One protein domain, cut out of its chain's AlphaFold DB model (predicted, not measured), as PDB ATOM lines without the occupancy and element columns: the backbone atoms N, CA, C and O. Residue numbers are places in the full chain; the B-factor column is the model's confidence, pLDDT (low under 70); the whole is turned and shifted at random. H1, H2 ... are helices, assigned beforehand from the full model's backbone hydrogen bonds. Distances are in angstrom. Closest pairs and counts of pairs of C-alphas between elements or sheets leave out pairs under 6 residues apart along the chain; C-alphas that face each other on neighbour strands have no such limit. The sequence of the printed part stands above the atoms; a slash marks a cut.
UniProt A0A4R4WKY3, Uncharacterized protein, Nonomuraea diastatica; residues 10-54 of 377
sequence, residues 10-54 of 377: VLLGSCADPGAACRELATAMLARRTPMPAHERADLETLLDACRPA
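AT A GLANCE: This is residues 10 to 54 of the 377 residues of an uncharacterized protein of Nonomuraea diastatica (UniProt A0A4R4WKY3). Picture a small helical hairpin: H1 and H2, equal in residues, run opposite ways side by side and splay as a V, nearer each other where H1 begins and H2 ends. The link, residues 31 to 37, spans the wide end of the V. The printed part has 45 residues, with two named helices, H1 then H2, and no named strand; the class is all helix. The whole is compact, with a radius of gyration of the C-alphas of 10.7 A, yet elongated, spanning 31 by 19 by 17 A.

IN THESE COORDINATES: Start at Val 10, whose C-alpha is at (105.057, -63.053, 36.074), and pass to C-alpha 18 at (101.048, -56.518, 29.852). There H1 begins; it holds residues 18 to 30 and is 18.1 A long from first to last C-alpha. After the link, find H2 at residues 38 to 50, 18.7 A long, ending at C-alpha 50 at (97.159, -63.915, 28.092).

HOW THE PARTS SIT: Look at Cys 22 and Leu 47: their C-alphas, the closest of H1 and H2, are 5.9 A apart. The two helices touch, with 11 pairs of C-alphas within 8 A. Their tilt of 36 degrees is only just steep. They run opposite ways and form a helical hairpin. In H1 and H2 every O i to N i+4 pair is within hydrogen-bond range.

THE WHOLE: The two C-alphas farthest apart are those of Ala 16 and Pro 35, at 31.1 A. The printed part has no cut, and the link from H1 to H2, 7 residues, is short. In the B-factor column you will find a mean pLDDT of 83.8 over the printed part; residues 10 to 14 and 52 to 54 are under 70 in this model.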
ATOM      1  N   VAL A  10     104.757 -63.938  34.932       60.78
ATOM      2  CA  VAL A  10     105.057 -63.053  36.074       60.78
ATOM      3  C   VAL A  10     105.804 -61.790  35.629       60.78
ATOM      4  O   VAL A  10     105.485 -60.698  36.098       60.78
ATOM      5  N   LEU A  11     106.743 -61.905  34.685       61.19
ATOM      6  CA  LEU A  11     107.448 -60.751  34.112       61.19
ATOM      7  C   LEU A  11     106.510 -59.861  33.289       61.19
ATOM      8  O   LEU A  11     106.567 -58.642  33.418       61.19
ATOM      9  N   LEU A  12     105.590 -60.454  32.521       63.84
ATOM     10  CA  LEU A  12     104.562 -59.711  31.784       63.84
ATOM     11  C   LEU A  12     103.647 -58.910  32.718       63.84
ATOM     12  O   LEU A  12     103.268 -57.793  32.382       63.84
ATOM     13  N   GLY A  13     103.344 -59.431  33.912       62.34
ATOM     14  CA  GLY A  13     102.587 -58.712  34.943       62.34
ATOM     15  C   GLY A  13     103.302 -57.485  35.525       62.34
ATOM     16  O   GLY A  13     102.658 -56.672  36.178       62.34
ATOM     17  N   SER A  14     104.607 -57.337  35.275       68.69
ATOM     18  CA  SER A  14     105.410 -56.182  35.699       68.69
ATOM     19  C   SER A  14     105.534 -55.107  34.606       68.69
ATOM     20  O   SER A  14     106.101 -54.044  34.848       68.69
ATOM     21  N   CYS A  15     105.028 -55.370  33.396       73.88
ATOM     22  CA  CYS A  15     105.017 -54.404  32.301       73.88
ATOM     23  C   CYS A  15     103.912 -53.355  32.499       73.88
ATOM     24  O   CYS A  15     102.831 -53.670  32.992       73.88
ATOM     25  N   ALA A  16     104.153 -52.121  32.043       76.06
ATOM     26  CA  ALA A  16     103.160 -51.041  32.094       76.06
ATOM     27  C   ALA A  16     101.890 -51.359  31.274       76.06
ATOM     28  O   ALA A  16     100.785 -51.028  31.694       76.06
ATOM     29  N   ASP A  17     102.050 -52.053  30.140       82.75
ATOM     30  CA  ASP A  17     100.958 -52.687  29.392       82.75
ATOM     31  C   ASP A  17     101.298 -54.169  29.132       82.75
ATOM     32  O   ASP A  17     101.947 -54.506  28.133       82.75
ATOM     33  N   PRO A  18     100.858 -55.080  30.020       79.38
ATOM     34  CA  PRO A  18     101.048 -56.518  29.852       79.38
ATOM     35  C   PRO A  18     100.416 -57.049  28.564       79.38
ATOM     36  O   PRO A  18     100.917 -58.003  27.977       79.38
ATOM     37  N   GLY A  19      99.324 -56.437  28.093       80.88
ATOM     38  CA  GLY A  19      98.636 -56.850  26.875       80.88
ATOM     39  C   GLY A  19      99.456 -56.536  25.627       80.88
ATOM     40  O   GLY A  19      99.581 -57.392  24.751       80.88
ATOM     41  N   ALA A  20     100.037 -55.337  25.547       83.50
ATOM     42  CA  ALA A  20     100.942 -54.966  24.461       83.50
ATOM     43  C   ALA A  20     102.204 -55.832  24.451       83.50
ATOM     44  O   ALA A  20     102.531 -56.387  23.403       83.50
ATOM     45  N   ALA A  21     102.839 -56.034  25.610       85.56
ATOM     46  CA  ALA A  21     104.031 -56.874  25.723       85.56
ATOM     47  C   ALA A  21     103.758 -58.335  25.305       85.56
ATOM     48  O   ALA A  21     104.532 -58.921  24.546       85.56
ATOM     49  N   CYS A  22     102.617 -58.908  25.720       85.44
ATOM     50  CA  CYS A  22     102.191 -60.237  25.266       85.44
ATOM     51  C   CYS A  22     102.050 -60.299  23.737       85.44
ATOM     52  O   CYS A  22     102.553 -61.231  23.108       85.44
ATOM     53  N   ARG A  23     101.363 -59.312  23.136       87.50
ATOM     54  CA  ARG A  23     101.118 -59.267  21.684       87.50
ATOM     55  C   ARG A  23     102.409 -59.096  20.896       87.50
ATOM     56  O   ARG A  23     102.566 -59.749  19.867       87.50
ATOM     57  N   GLU A  24     103.329 -58.261  21.364       88.38
ATOM     58  CA  GLU A  24     104.629 -58.047  20.729       88.38
ATOM     59  C   GLU A  24     105.449 -59.341  20.708       88.38
ATOM     60  O   GLU A  24     105.873 -59.793  19.641       88.38
ATOM     61  N   LEU A  25     105.580 -60.004  21.862       90.50
ATOM     62  CA  LEU A  25     106.313 -61.262  21.966       90.50
ATOM     63  C   LEU A  25     105.671 -62.366  21.119       90.50
ATOM     64  O   LEU A  25     106.365 -63.058  20.368       90.50
ATOM     65  N   ALA A  26     104.345 -62.511  21.186       91.75
ATOM     66  CA  ALA A  26     103.633 -63.481  20.368       91.75
ATOM     67  C   ALA A  26     103.824 -63.184  18.873       91.75
ATOM     68  O   ALA A  26     104.146 -64.088  18.106       91.75
ATOM     69  N   THR A  27     103.730 -61.922  18.447       91.69
ATOM     70  CA  THR A  27     103.964 -61.521  17.050       91.69
ATOM     71  C   THR A  27     105.386 -61.859  16.600       91.69
ATOM     72  O   THR A  27     105.565 -62.437  15.525       91.69
ATOM     73  N   ALA A  28     106.395 -61.602  17.438       92.12
ATOM     74  CA  ALA A  28     107.779 -61.974  17.157       92.12
ATOM     75  C   ALA A  28     107.953 -63.498  17.014       92.12
ATOM     76  O   ALA A  28     108.653 -63.964  16.112       92.12
ATOM     77  N   MET A  29     107.280 -64.297  17.851       94.38
ATOM     78  CA  MET A  29     107.264 -65.760  17.733       94.38
ATOM     79  C   MET A  29     106.577 -66.237  16.444       94.38
ATOM     80  O   MET A  29     107.070 -67.160  15.792       94.38
ATOM     81  N   LEU A  30     105.471 -65.601  16.047       94.44
ATOM     82  CA  LEU A  30     104.710 -65.938  14.839       94.44
ATOM     83  C   LEU A  30     105.433 -65.565  13.539       94.44
ATOM     84  O   LEU A  30     105.248 -66.244  12.528       94.44
ATOM     85  N   ALA A  31     106.279 -64.531  13.563       94.12
ATOM     86  CA  ALA A  31     107.066 -64.084  12.413       94.12
ATOM     87  C   ALA A  31     108.254 -65.009  12.075       94.12
ATOM     88  O   ALA A  31     108.847 -64.900  10.994       94.12
ATOM     89  N   ARG A  32     108.615 -65.937  12.974       93.75
ATOM     90  CA  ARG A  32     109.731 -66.869  12.770       93.75
ATOM     91  C   ARG A  32     109.508 -67.757  11.544       93.75
ATOM     92  O   ARG A  32     108.391 -68.152  11.212       93.75
ATOM     93  N   ARG A  33     110.612 -68.120  10.884       94.75
ATOM     94  CA  ARG A  33     110.624 -68.993   9.691       94.75
ATOM     95  C   ARG A  33     111.110 -70.417   9.973       94.75
ATOM     96  O   ARG A  33     111.161 -71.234   9.058       94.75
ATOM     97  N   THR A  34     111.452 -70.721  11.221       90.88
ATOM     98  CA  THR A  34     111.902 -72.043  11.666       90.88
ATOM     99  C   THR A  34     110.812 -72.747  12.482       90.88
ATOM    100  O   THR A  34     110.095 -72.092  13.242       90.88
ATOM    101  N   PRO A  35     110.656 -74.078  12.343       88.75
ATOM    102  CA  PRO A  35     109.738 -74.843  13.178       88.75
ATOM    103  C   PRO A  35     110.055 -74.691  14.665       88.75
ATOM    104  O   PRO A  35     111.170 -74.955  15.104       88.75
ATOM    105  N   MET A  36     109.040 -74.304  15.429       90.06
ATOM    106  CA  MET A  36     109.140 -74.088  16.867       90.06
ATOM    107  C   MET A  36     109.146 -75.427  17.627       90.06
ATOM    108  O   MET A  36     108.316 -76.292  17.306       90.06
ATOM    109  N   PRO A  37     110.037 -75.639  18.614       90.00
ATOM    110  CA  PRO A  37     110.036 -76.839  19.451       90.00
ATOM    111  C   PRO A  37     108.789 -76.907  20.347       90.00
ATOM    112  O   PRO A  37     108.047 -75.941  20.495       90.00
ATOM    113  N   ALA A  38     108.522 -78.076  20.936       87.69
ATOM    114  CA  ALA A  38     107.274 -78.313  21.668       87.69
ATOM    115  C   ALA A  38     107.066 -77.388  22.881       87.69
ATOM    116  O   ALA A  38     105.933 -76.980  23.113       87.69
ATOM    117  N   HIS A  39     108.132 -77.054  23.614       88.38
ATOM    118  CA  HIS A  39     108.055 -76.164  24.777       88.38
ATOM    119  C   HIS A  39     107.707 -74.730  24.361       88.38
ATOM    120  O   HIS A  39     106.706 -74.205  24.824       88.38
ATOM    121  N   GLU A  40     108.405 -74.169  23.370       91.56
ATOM    122  CA  GLU A  40     108.085 -72.830  22.857       91.56
ATOM    123  C   GLU A  40     106.661 -72.741  22.282       91.56
ATOM    124  O   GLU A  40     106.014 -71.702  22.378       91.56
ATOM    125  N   ARG A  41     106.123 -73.827  21.702       91.12
ATOM    126  CA  ARG A  41     104.714 -73.848  21.265       91.12
ATOM    127  C   ARG A  41     103.747 -73.770  22.446       91.12
ATOM    128  O   ARG A  41     102.702 -73.143  22.310       91.12
ATOM    129  N   ALA A  42     104.079 -74.388  23.580       89.38
ATOM    130  CA  ALA A  42     103.288 -74.273  24.805       89.38
ATOM    131  C   ALA A  42     103.377 -72.859  25.403       89.38
ATOM    132  O   ALA A  42     102.368 -72.325  25.870       89.38
ATOM    133  N   ASP A  43     104.544 -72.219  25.314       90.69
ATOM    134  CA  ASP A  43     104.714 -70.817  25.704       90.69
ATOM    135  C   ASP A  43     103.877 -69.898  24.807       90.69
ATOM    136  O   ASP A  43     103.146 -69.046  25.307       90.69
ATOM    137  N   LEU A  44     103.880 -70.129  23.487       92.44
ATOM    138  CA  LEU A  44     103.019 -69.408  22.548       92.44
ATOM    139  C   LEU A  44     101.535 -69.557  22.908       92.44
ATOM    140  O   LEU A  44     100.814 -68.567  22.895       92.44
ATOM    141  N   GLU A  45     101.062 -70.761  23.245       90.19
ATOM    142  CA  GLU A  45      99.670 -70.952  23.681       90.19
ATOM    143  C   GLU A  45      99.349 -70.158  24.954       90.19
ATOM    144  O   GLU A  45      98.283 -69.550  25.033       90.19
ATOM    145  N   THR A  46     100.292 -70.103  25.896       89.81
ATOM    146  CA  THR A  46     100.158 -69.327  27.137       89.81
ATOM    147  C   THR A  46     100.081 -67.825  26.843       89.81
ATOM    148  O   THR A  46      99.239 -67.124  27.403       89.81
ATOM    149  N   LEU A  47     100.902 -67.326  25.912       89.81
ATOM    150  CA  LEU A  47     100.858 -65.933  25.458       89.81
ATOM    151  C   LEU A  47      99.541 -65.601  24.750       89.81
ATOM    152  O   LEU A  47      98.967 -64.542  25.000       89.81
ATOM    153  N   LEU A  48      99.038 -66.498  23.897       89.38
ATOM    154  CA  LEU A  48      97.745 -66.324  23.226       89.38
ATOM    155  C   LEU A  48      96.589 -66.263  24.237       89.38
ATOM    156  O   LEU A  48      95.702 -65.428  24.078       89.38
ATOM    157  N   ASP A  49      96.624 -67.085  25.292       87.00
ATOM    158  CA  ASP A  49      95.651 -67.035  26.392       87.00
ATOM    159  C   ASP A  49      95.727 -65.722  27.197       87.00
ATOM    160  O   ASP A  49      94.700 -65.223  27.662       87.00
ATOM    161  N   ALA A  50      96.928 -65.157  27.356       83.88
ATOM    162  CA  ALA A  50      97.159 -63.915  28.092       83.88
ATOM    163  C   ALA A  50      96.808 -62.646  27.286       83.88
ATOM    164  O   ALA A  50      96.446 -61.618  27.866       83.88
ATOM    165  N   CYS A  51      96.878 -62.700  25.951       79.94
ATOM    166  CA  CYS A  51      96.557 -61.571  25.080       79.94
ATOM    167  C   CYS A  51      95.065 -61.203  25.158       79.94
ATOM    168  O   CYS A  51      94.200 -61.930  24.668       79.94
ATOM    169  N   ARG A  52      94.748 -60.014  25.690       63.06
ATOM    170  CA  ARG A  52      93.419 -59.394  25.544       63.06
ATOM    171  C   ARG A  52      93.394 -58.355  24.408       63.06
ATOM    172  O   ARG A  52      94.393 -57.657  24.218       63.06
ATOM    173  N   PRO A  53      92.262 -58.203  23.692       64.69
ATOM    174  CA  PRO A  53      91.087 -59.081  23.706       64.69
ATOM    175  C   PRO A  53      91.358 -60.427  23.006       64.69
ATOM    176  O   PRO A  53      92.188 -60.517  22.103       64.69
ATOM    177  N   ALA A  54      90.592 -61.459  23.383       62.59
ATOM    178  CA  ALA A  54      90.701 -62.825  22.849       62.59
ATOM    179  C   ALA A  54      90.323 -62.960  21.359       62.59
ATOM    180  O   ALA A  54      90.429 -64.041  20.793       62.59
TER     181      ALA A  54